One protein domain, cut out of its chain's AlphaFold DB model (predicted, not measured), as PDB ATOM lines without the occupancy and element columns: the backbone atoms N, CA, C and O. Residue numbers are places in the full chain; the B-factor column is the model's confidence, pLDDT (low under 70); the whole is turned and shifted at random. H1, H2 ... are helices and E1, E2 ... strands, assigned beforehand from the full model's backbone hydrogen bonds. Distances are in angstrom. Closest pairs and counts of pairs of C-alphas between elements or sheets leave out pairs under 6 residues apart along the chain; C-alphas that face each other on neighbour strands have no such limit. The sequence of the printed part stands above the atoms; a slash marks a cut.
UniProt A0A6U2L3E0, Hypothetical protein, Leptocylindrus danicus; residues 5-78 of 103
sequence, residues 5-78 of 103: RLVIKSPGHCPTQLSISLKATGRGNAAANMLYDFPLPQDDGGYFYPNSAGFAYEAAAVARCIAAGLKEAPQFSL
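AT A GLANCE: This is residues 5 to 78 of the 103 residues of the protein "Hypothetical protein" of Leptocylindrus danicus (UniProt A0A6U2L3E0). A narrow sheet of three antiparallel strands, drawn out by the E2-E3 hairpin, stands at one end, and a single helix, H1, lies at the other, off the sheet. The printed part has 74 residues, under half in named elements: E1, E2, E3, then H1, mixed in class. The strands form a meander, each the antiparallel neighbour of the one before, in order E1 - E2 - E3. The whole is extended, radius of gyration of the C-alphas 17.5 A, spanning 52 by 32 by 18 A.

IN THESE COORDINATES: E2 is residues 17 to 22, 16.5 A from first to last C-alpha; E3, 32 to 37, 16.8 A; E1, 5 to 8, begins at C-alpha 5 (-32.163, -25.957, -50.254). H1, 52 to 67, 24.0 A, ends at C-alpha 67 (3.297, -33.084, -45.307).

HOW THE PARTS SIT: Inner strand E2 forms hairpins with E1 (N 7 and O 19, 2.8 A) and E3 (N 20 and O 34, 2.8 A). H1 is not on the sheet; 9 of its 12 O i to N i+4 pairs are within hydrogen-bond range.

THE WHOLE: The C-alphas of Gly 28 and Gly 69, the two farthest apart, are 53.7 A apart. The printed part has no cut; residues 38 to 51 are a long link. Residues 27 to 30 have pLDDT under 70.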
ATOM      1  N   ARG A   5     -32.507 -24.902 -51.204       93.88
ATOM      2  CA  ARG A   5     -32.163 -25.957 -50.254       93.88
ATOM      3  C   ARG A   5     -31.037 -26.831 -50.800       93.88
ATOM      4  O   ARG A   5     -31.074 -27.242 -51.952       93.88
ATOM      5  N   LEU A   6     -30.078 -27.122 -49.931       96.06
ATOM      6  CA  LEU A   6     -29.068 -28.160 -50.106       96.06
ATOM      7  C   LEU A   6     -29.469 -29.323 -49.198       96.06
ATOM      8  O   LEU A   6     -29.869 -29.090 -48.055       96.06
ATOM      9  N   VAL A   7     -29.417 -30.552 -49.706       97.06
ATOM     10  CA  VAL A   7     -29.753 -31.754 -48.934       97.06
ATOM     11  C   VAL A   7     -28.694 -32.813 -49.173       97.06
ATOM     12  O   VAL A   7     -28.599 -33.363 -50.272       97.06
ATOM     13  N   ILE A   8     -27.935 -33.102 -48.120       97.69
ATOM     14  CA  ILE A   8     -27.076 -34.280 -48.023       97.69
ATOM     15  C   ILE A   8     -27.997 -35.502 -47.973       97.69
ATOM     16  O   ILE A   8     -28.900 -35.567 -47.133       97.69
ATOM     17  N   LYS A   9     -27.838 -36.429 -48.918       97.56
ATOM     18  CA  LYS A   9     -28.677 -37.629 -48.994       97.56
ATOM     19  C   LYS A   9     -28.233 -38.667 -47.964       97.56
ATOM     20  O   LYS A   9     -27.096 -38.658 -47.503       97.56
ATOM     21  N   SER A  10     -29.148 -39.563 -47.609       95.44
ATOM     22  CA  SER A  10     -28.850 -40.672 -46.702       95.44
ATOM     23  C   SER A  10     -27.868 -41.672 -47.333       95.44
ATOM     24  O   SER A  10     -27.981 -41.918 -48.533       95.44
ATOM     25  N   PRO A  11     -26.982 -42.304 -46.538       95.81
ATOM     26  CA  PRO A  11     -26.748 -42.069 -45.107       95.81
ATOM     27  C   PRO A  11     -26.010 -40.742 -44.850       95.81
ATOM     28  O   PRO A  11     -24.943 -40.494 -45.395       95.81
ATOM     29  N   GLY A  12     -26.567 -39.889 -43.982       95.25
ATOM     30  CA  GLY A  12     -26.059 -38.522 -43.791       95.25
ATOM     31  C   GLY A  12     -24.680 -38.423 -43.127       95.25
ATOM     32  O   GLY A  12     -24.028 -37.395 -43.262       95.25
ATOM     33  N   HIS A  13     -24.233 -39.477 -42.437       94.94
ATOM     34  CA  HIS A  13     -22.917 -39.542 -41.788       94.94
ATOM     35  C   HIS A  13     -21.802 -40.042 -42.723       94.94
ATOM     36  O   HIS A  13     -20.630 -39.889 -42.403       94.94
ATOM     37  N   CYS A  14     -22.148 -40.624 -43.874       96.50
ATOM     38  CA  CYS A  14     -21.199 -41.054 -44.904       96.50
ATOM     39  C   CYS A  14     -21.812 -40.892 -46.311       96.50
ATOM     40  O   CYS A  14     -22.011 -41.872 -47.035       96.50
ATOM     41  N   PRO A  15     -22.188 -39.662 -46.702       97.19
ATOM     42  CA  PRO A  15     -22.999 -39.430 -47.887       97.19
ATOM     43  C   PRO A  15     -22.189 -39.544 -49.180       97.19
ATOM     44  O   PRO A  15     -21.047 -39.101 -49.258       97.19
ATOM     45  N   THR A  16     -22.833 -40.041 -50.234       97.62
ATOM     46  CA  THR A  16     -22.292 -40.066 -51.606       97.62
ATOM     47  C   THR A  16     -23.087 -39.183 -52.562       97.62
ATOM     48  O   THR A  16     -22.784 -39.128 -53.748       97.62
ATOM     49  N   GLN A  17     -24.121 -38.488 -52.076       97.88
ATOM     50  CA  GLN A  17     -24.994 -37.675 -52.916       97.88
ATOM     51  C   GLN A  17     -25.437 -36.380 -52.229       97.88
ATOM     52  O   GLN A  17     -25.784 -36.356 -51.043       97.88
ATOM     53  N   LEU A  18     -25.510 -35.309 -53.018       97.81
ATOM     54  CA  LEU A  18     -26.032 -34.000 -52.627       97.81
ATOM     55  C   LEU A  18     -27.101 -33.570 -53.630       97.81
ATOM     56  O   LEU A  18     -26.835 -33.480 -54.826       97.81
ATOM     57  N   SER A  19     -28.302 -33.243 -53.153       96.94
ATOM     58  CA  SER A  19     -29.320 -32.606 -53.995       96.94
ATOM     59  C   SER A  19     -29.425 -31.113 -53.711       96.94
ATOM     60  O   SER A  19     -29.470 -30.697 -52.549       96.94
ATOM     61  N   ILE A  20     -29.513 -30.320 -54.773       95.94
ATOM     62  CA  ILE A  20     -29.659 -28.866 -54.728       95.94
ATOM     63  C   ILE A  20     -30.990 -28.496 -55.374       95.94
ATOM     64  O   ILE A  20     -31.218 -28.813 -56.536       95.94
ATOM     65  N   SER A  21     -31.840 -27.785 -54.638       93.44
ATOM     66  CA  SER A  21     -33.096 -27.222 -55.137       93.44
ATOM     67  C   SER A  21     -33.032 -25.702 -55.059       93.44
ATOM     68  O   SER A  21     -33.039 -25.133 -53.965       93.44
ATOM     69  N   LEU A  22     -32.974 -25.030 -56.206       92.19
ATOM     70  CA  LEU A  22     -32.957 -23.572 -56.288       92.19
ATOM     71  C   LEU A  22     -34.383 -23.032 -56.365       92.19
ATOM     72  O   LEU A  22     -35.207 -23.507 -57.146       92.19
ATOM     73  N   LYS A  23     -34.679 -22.016 -55.554       86.44
ATOM     74  CA  LYS A  23     -35.987 -21.363 -55.573       86.44
ATOM     75  C   LYS A  23     -36.085 -20.471 -56.809       86.44
ATOM     76  O   LYS A  23     -35.258 -19.580 -56.982       86.44
ATOM     77  N   ALA A  24     -37.108 -20.674 -57.630       82.25
ATOM     78  CA  ALA A  24     -37.393 -19.766 -58.733       82.25
ATOM     79  C   ALA A  24     -38.039 -18.459 -58.231       82.25
ATOM     80  O   ALA A  24     -38.729 -18.436 -57.206       82.25
ATOM     81  N   THR A  25     -37.803 -17.353 -58.938       77.44
ATOM     82  CA  THR A  25     -38.430 -16.054 -58.655       77.44
ATOM     83  C   THR A  25     -39.852 -16.035 -59.210       77.44
ATOM     84  O   THR A  25     -40.052 -16.424 -60.346       77.44
ATOM     85  N   GLY A  26     -40.855 -15.578 -58.452       71.75
ATOM     86  CA  GLY A  26     -42.250 -15.486 -58.925       71.75
ATOM     87  C   GLY A  26     -43.104 -16.750 -58.712       71.75
ATOM     88  O   GLY A  26     -42.599 -17.858 -58.532       71.75
ATOM     89  N   ARG A  27     -44.433 -16.575 -58.671       64.88
ATOM     90  CA  ARG A  27     -45.409 -17.650 -58.419       64.88
ATOM     91  C   ARG A  27     -45.557 -18.509 -59.688       64.88
ATOM     92  O   ARG A  27     -45.947 -17.979 -60.718       64.88
ATOM     93  N   GLY A  28     -45.265 -19.810 -59.600       64.31
ATOM     94  CA  GLY A  28     -45.431 -20.767 -60.708       64.31
ATOM     95  C   GLY A  28     -44.165 -21.103 -61.509       64.31
ATOM     96  O   GLY A  28     -44.243 -21.925 -62.415       64.31
ATOM     97  N   ASN A  29     -43.002 -20.530 -61.177       64.81
ATOM     98  CA  ASN A  29     -41.758 -20.866 -61.871       64.81
ATOM     99  C   ASN A  29     -41.136 -22.173 -61.353       64.81
ATOM    100  O   ASN A  29     -41.094 -22.424 -60.144       64.81
ATOM    101  N   ALA A  30     -40.648 -23.004 -62.278       64.06
ATOM    102  CA  ALA A  30     -40.043 -24.294 -61.967       64.06
ATOM    103  C   ALA A  30     -38.704 -24.111 -61.234       64.06
ATOM    104  O   ALA A  30     -37.805 -23.415 -61.705       64.06
ATOM    105  N   ALA A  31     -38.576 -24.743 -60.068       75.06
ATOM    106  CA  ALA A  31     -37.322 -24.811 -59.331       75.06
ATOM    107  C   ALA A  31     -36.293 -25.647 -60.108       75.06
ATOM    108  O   ALA A  31     -36.608 -26.748 -60.560       75.06
ATOM    109  N   ALA A  32     -35.057 -25.155 -60.230       85.44
ATOM    110  CA  ALA A  32     -33.965 -25.967 -60.758       85.44
ATOM    111  C   ALA A  32     -33.548 -26.987 -59.693       85.44
ATOM    112  O   ALA A  32     -33.221 -26.606 -58.565       85.44
ATOM    113  N   ASN A  33     -33.561 -28.271 -60.051       91.94
ATOM    114  CA  ASN A  33     -33.114 -29.359 -59.190       91.94
ATOM    115  C   ASN A  33     -31.884 -30.020 -59.808       91.94
ATOM    116  O   ASN A  33     -31.890 -30.354 -60.990       91.94
ATOM    117  N   MET A  34     -30.843 -30.208 -59.006       95.00
ATOM    118  CA  MET A  34     -29.603 -30.866 -59.403       95.00
ATOM    119  C   MET A  34     -29.272 -31.967 -58.402       95.00
ATOM    120  O   MET A  34     -29.503 -31.802 -57.201       95.00
ATOM    121  N   LEU A  35     -28.711 -33.065 -58.898       96.75
ATOM    122  CA  LEU A  35     -28.139 -34.135 -58.093       96.75
ATOM    123  C   LEU A  35     -26.651 -34.228 -58.425       96.75
ATOM    124  O   LEU A  35     -26.285 -34.230 -59.596       96.75
ATOM    125  N   TYR A  36     -25.823 -34.263 -57.389       97.56
ATOM    126  CA  TYR A  36     -24.382 -34.429 -57.493       97.56
ATOM    127  C   TYR A  36     -23.988 -35.729 -56.811       97.56
ATOM    128  O   TYR A  36     -24.364 -35.946 -55.655       97.56
ATOM    129  N   ASP A  37     -23.221 -36.544 -57.526       97.12
ATOM    130  CA  ASP A  37     -22.656 -37.792 -57.031       97.12
ATOM    131  C   ASP A  37     -21.195 -37.586 -56.607       97.12
ATOM    132  O   ASP A  37     -20.403 -36.947 -57.301       97.12
ATOM    133  N   PHE A  38     -20.848 -38.155 -55.460       95.50
ATOM    134  CA  PHE A  38     -19.516 -38.185 -54.870       95.50
ATOM    135  C   PHE A  38     -19.132 -39.661 -54.707       95.50
ATOM    136  O   PHE A  38     -19.516 -40.289 -53.715       95.50
ATOM    137  N   PRO A  39     -18.468 -40.256 -55.715       92.88
ATOM    138  CA  PRO A  39     -18.214 -41.688 -55.746       92.88
ATOM    139  C   PRO A  39     -17.169 -42.064 -54.707       92.88
ATOM    140  O   PRO A  39     -16.153 -41.383 -54.601       92.88
ATOM    141  N   LEU A  40     -17.391 -43.176 -54.006       94.44
ATOM    142  CA  LEU A  40     -16.407 -43.736 -53.084       94.44
ATOM    143  C   LEU A  40     -15.130 -44.162 -53.825       94.44
ATOM    144  O   LEU A  40     -15.195 -44.496 -55.014       94.44
ATOM    145  N   PRO A  41     -13.975 -44.189 -53.137       93.12
ATOM    146  CA  PRO A  41     -12.766 -44.788 -53.684       93.12
ATOM    147  C   PRO A  41     -13.030 -46.244 -54.074       93.12
ATOM    148  O   PRO A  41     -13.750 -46.955 -53.371       93.12
ATOM    149  N   GLN A  42     -12.457 -46.679 -55.198       90.56
ATOM    150  CA  GLN A  42     -12.454 -48.099 -55.533       90.56
ATOM    151  C   GLN A  42     -11.576 -48.838 -54.535       90.56
ATOM    152  O   GLN A  42     -10.430 -48.451 -54.311       90.56
ATOM    153  N   ASP A  43     -12.137 -49.891 -53.965       85.38
ATOM    154  CA  ASP A  43     -11.483 -50.726 -52.981       85.38
ATOM    155  C   ASP A  43     -12.069 -52.141 -53.049       85.38
ATOM    156  O   ASP A  43     -13.246 -52.314 -53.384       85.38
ATOM    157  N   ASP A  44     -11.241 -53.142 -52.770       82.81
ATOM    158  CA  ASP A  44     -11.610 -54.561 -52.742       82.81
ATOM    159  C   ASP A  44     -11.876 -55.082 -51.316       82.81
ATOM    160  O   ASP A  44     -12.163 -56.267 -51.121       82.81
ATOM    161  N   GLY A  45     -11.837 -54.196 -50.317       78.44
ATOM    162  CA  GLY A  45     -12.039 -54.503 -48.912       78.44
ATOM    163  C   GLY A  45     -13.491 -54.801 -48.526       78.44
ATOM    164  O   GLY A  45     -14.455 -54.197 -49.002       78.44
ATOM    165  N   GLY A  46     -13.648 -55.731 -47.582       87.94
ATOM    166  CA  GLY A  46     -14.899 -55.947 -46.861       87.94
ATOM    167  C   GLY A  46     -14.985 -55.026 -45.644       87.94
ATOM    168  O   GLY A  46     -14.142 -55.100 -44.754       87.94
ATOM    169  N   TYR A  47     -16.018 -54.186 -45.581       93.19
ATOM    170  CA  TYR A  47     -16.230 -53.250 -44.474       93.19
ATOM    171  C   TYR A  47     -17.402 -53.657 -43.585       93.19
ATOM    172  O   TYR A  47     -18.436 -54.112 -44.070       93.19
ATOM    173  N   PHE A  48     -17.267 -53.422 -42.278       94.81
ATOM    174  CA  PHE A  48     -18.353 -53.639 -41.316       94.81
ATOM    175  C   PHE A  48     -19.443 -52.562 -41.387       94.81
ATOM    176  O   PHE A  48     -20.598 -52.845 -41.073       94.81
ATOM    177  N   TYR A  49     -19.088 -51.337 -41.789       94.62
ATOM    178  CA  TYR A  49     -19.995 -50.190 -41.797       94.62
ATOM    179  C   TYR A  49     -20.213 -49.636 -43.214       94.62
ATOM    180  O   TYR A  49     -19.349 -49.783 -44.085       94.62
ATOM    181  N   PRO A  50     -21.370 -48.997 -43.478       93.94
ATOM    182  CA  PRO A  50     -21.678 -48.448 -44.795       93.94
ATOM    183  C   PRO A  50     -20.660 -47.399 -45.242       93.94
ATOM    184  O   PRO A  50     -20.288 -46.512 -44.475       93.94
ATOM    185  N   ASN A  51     -20.281 -47.461 -46.520       95.38
ATOM    186  CA  ASN A  51     -19.442 -46.467 -47.192       95.38
ATOM    187  C   ASN A  51     -18.064 -46.226 -46.535       95.38
ATOM    188  O   ASN A  51     -17.450 -45.187 -46.772       95.38
ATOM    189  N   SER A  52     -17.542 -47.176 -45.750       95.25
ATOM    190  CA  SER A  52     -16.258 -47.029 -45.043       95.25
ATOM    191  C   SER A  52     -15.032 -46.880 -45.947       95.25
ATOM    192  O   SER A  52     -14.043 -46.311 -45.498       95.25
ATOM    193  N   ALA A  53     -15.104 -47.261 -47.228       95.62
ATOM    194  CA  ALA A  53     -14.078 -46.893 -48.212       95.62
ATOM    195  C   ALA A  53     -13.832 -45.365 -48.258       95.62
ATOM    196  O   ALA A  53     -12.737 -44.904 -48.578       95.62
ATOM    197  N   GLY A  54     -14.828 -44.555 -47.872       95.75
ATOM    198  CA  GLY A  54     -14.719 -43.102 -47.752       95.75
ATOM    199  C   GLY A  54     -13.735 -42.614 -46.682       95.75
ATOM    200  O   GLY A  54     -13.286 -41.471 -46.771       95.75
ATOM    201  N   PHE A  55     -13.318 -43.449 -45.721       95.50
ATOM    202  CA  PHE A  55     -12.279 -43.070 -44.750       95.50
ATOM    203  C   PHE A  55     -10.929 -42.751 -45.417       95.50
ATOM    204  O   PHE A  55     -10.110 -42.018 -44.861       95.50
ATOM    205  N   ALA A  56     -10.710 -43.187 -46.662       95.81
ATOM    206  CA  ALA A  56      -9.543 -42.762 -47.429       95.81
ATOM    207  C   ALA A  56      -9.472 -41.230 -47.617       95.81
ATOM    208  O   ALA A  56      -8.375 -40.679 -47.731       95.81
ATOM    209  N   TYR A  57     -10.607 -40.515 -47.625       96.00
ATOM    210  CA  TYR A  57     -10.614 -39.056 -47.775       96.00
ATOM    211  C   TYR A  57     -10.017 -38.337 -46.567       96.00
ATOM    212  O   TYR A  57      -9.210 -37.419 -46.749       96.00
ATOM    213  N   GLU A  58     -10.384 -38.747 -45.349       97.00
ATOM    214  CA  GLU A  58      -9.827 -38.167 -44.123       97.00
ATOM    215  C   GLU A  58      -8.365 -38.582 -43.930       97.00
ATOM    216  O   GLU A  58      -7.532 -37.724 -43.635       97.00
ATOM    217  N   ALA A  59      -8.009 -39.835 -44.237       96.69
ATOM    218  CA  ALA A  59      -6.620 -40.290 -44.220       96.69
ATOM    219  C   ALA A  59      -5.742 -39.447 -45.163       96.69
ATOM    220  O   ALA A  59      -4.679 -38.954 -44.774       96.69
ATOM    221  N   ALA A  60      -6.216 -39.193 -46.388       96.75
ATOM    222  CA  ALA A  60      -5.521 -38.338 -47.342       96.75
ATOM    223  C   ALA A  60      -5.461 -36.868 -46.884       96.75
ATOM    224  O   ALA A  60      -4.474 -36.182 -47.154       96.75
ATOM    225  N   ALA A  61      -6.496 -36.359 -46.208       97.25
ATOM    226  CA  ALA A  61      -6.496 -35.003 -45.657       97.25
ATOM    227  C   ALA A  61      -5.445 -34.830 -44.554       97.25
ATOM    228  O   ALA A  61      -4.674 -33.869 -44.603       97.25
ATOM    229  N   VAL A  62      -5.350 -35.788 -43.628       98.12
ATOM    230  CA  VAL A  62      -4.327 -35.806 -42.572       98.12
ATOM    231  C   VAL A  62      -2.928 -35.900 -43.177       98.12
ATOM    232  O   VAL A  62      -2.059 -35.104 -42.822       98.12
ATOM    233  N   ALA A  63      -2.718 -36.791 -44.152       98.38
ATOM    234  CA  ALA A  63      -1.433 -36.921 -44.838       98.38
ATOM    235  C   ALA A  63      -0.979 -35.597 -45.483       98.38
ATOM    236  O   ALA A  63       0.180 -35.207 -45.336       98.38
ATOM    237  N   ARG A  64      -1.894 -34.860 -46.137       98.44
ATOM    238  CA  ARG A  64      -1.602 -33.526 -46.694       98.44
ATOM    239  C   ARG A  64      -1.236 -32.507 -45.614       98.44
ATOM    240  O   ARG A  64      -0.319 -31.721 -45.828       98.44
ATOM    241  N   CYS A  65      -1.924 -32.519 -44.472       98.50
ATOM    242  CA  CYS A  65      -1.638 -31.600 -43.368       98.50
ATOM    243  C   CYS A  65      -0.246 -31.853 -42.774       98.50
ATOM    244  O   CYS A  65       0.536 -30.915 -42.635       98.50
ATOM    245  N   ILE A  66       0.092 -33.119 -42.508       98.56
ATOM    246  CA  ILE A  66       1.409 -33.516 -41.987       98.56
ATOM    247  C   ILE A  66       2.514 -33.139 -42.977       98.56
ATOM    248  O   ILE A  66       3.509 -32.536 -42.582       98.56
ATOM    249  N   ALA A  67       2.329 -33.436 -44.268       98.62
ATOM    250  CA  ALA A  67       3.297 -33.084 -45.307       98.62
ATOM    251  C   ALA A  67       3.527 -31.565 -45.417       98.62
ATOM    252  O   ALA A  67       4.629 -31.132 -45.745       98.62
ATOM    253  N   ALA A  68       2.507 -30.759 -45.114       98.44
ATOM    254  CA  ALA A  68       2.589 -29.302 -45.069       98.44
ATOM    255  C   ALA A  68       3.099 -28.744 -43.721       98.44
ATOM    256  O   ALA A  68       3.152 -27.527 -43.550       98.44
ATOM    257  N   GLY A  69       3.459 -29.598 -42.754       98.56
ATOM    258  CA  GLY A  69       3.926 -29.182 -41.427       98.56
ATOM    259  C   GLY A  69       2.834 -28.584 -40.532       98.56
ATOM    260  O   GLY A  69       3.146 -27.901 -39.554       98.56
ATOM    261  N   LEU A  70       1.560 -28.816 -40.857       98.56
ATOM    262  CA  LEU A  70       0.433 -28.363 -40.048       98.56
ATOM    263  C   LEU A  70       0.254 -29.262 -38.822       98.56
ATOM    264  O   LEU A  70       0.524 -30.462 -38.862       98.56
ATOM    265  N   LYS A  71      -0.232 -28.670 -37.728       97.94
ATOM    266  CA  LYS A  71      -0.501 -29.371 -36.460       97.94
ATOM    267  C   LYS A  71      -1.976 -29.716 -36.253       97.94
ATOM    268  O   LYS A  71      -2.309 -30.403 -35.297       97.94
ATOM    269  N   GLU A  72      -2.840 -29.246 -37.144       97.69
ATOM    270  CA  GLU A  72      -4.279 -29.490 -37.135       97.69
ATOM    271  C   GLU A  72      -4.839 -29.386 -38.560       97.69
ATOM    272  O   GLU A  72      -4.177 -28.857 -39.461       97.69
ATOM    273  N   ALA A  73      -6.051 -29.903 -38.769       97.44
ATOM    274  CA  ALA A  73      -6.729 -29.823 -40.054       97.44
ATOM    275  C   ALA A  73      -7.507 -28.498 -40.168       97.44
ATOM    276  O   ALA A  73      -8.339 -28.205 -39.312       97.44
ATOM    277  N   PRO A  74      -7.335 -27.708 -41.241       96.38
ATOM    278  CA  PRO A  74      -8.054 -26.442 -41.389       96.38
ATOM    279  C   PRO A  74      -9.567 -26.619 -41.602       96.38
ATOM    280  O   PRO A  74     -10.326 -25.682 -41.382       96.38
ATOM    281  N   GLN A  75     -10.020 -27.798 -42.044       95.88
ATOM    282  CA  GLN A  75     -11.446 -28.115 -42.190       95.88
ATOM    283  C   GLN A  75     -12.134 -28.441 -40.855       95.88
ATOM    284  O   GLN A  75     -13.359 -28.377 -40.792       95.88
ATOM    285  N   PHE A  76     -11.370 -28.814 -39.820       96.62
ATOM    286  CA  PHE A  76     -11.875 -29.137 -38.485       96.62
ATOM    287  C   PHE A  76     -10.753 -28.924 -37.455       96.62
ATOM    288  O   PHE A  76      -9.909 -29.801 -37.250       96.62
ATOM    289  N   SER A  77     -10.703 -27.725 -36.874       97.69
ATOM    290  CA  SER A  77      -9.635 -27.312 -35.956       97.69
ATOM    291  C   SER A  77      -9.761 -27.966 -34.577       97.69
ATOM    292  O   SER A  77     -10.785 -28.566 -34.222       97.69
ATOM    293  N   LEU A  78      -8.720 -27.813 -33.757       98.19
ATOM    294  CA  LEU A  78      -8.754 -28.221 -32.352       98.19
ATOM    295  C   LEU A  78      -9.821 -27.445 -31.566       98.19
ATOM    296  O   LEU A  78     -10.541 -28.039 -30.766       98.19
TER     297      LEU A  78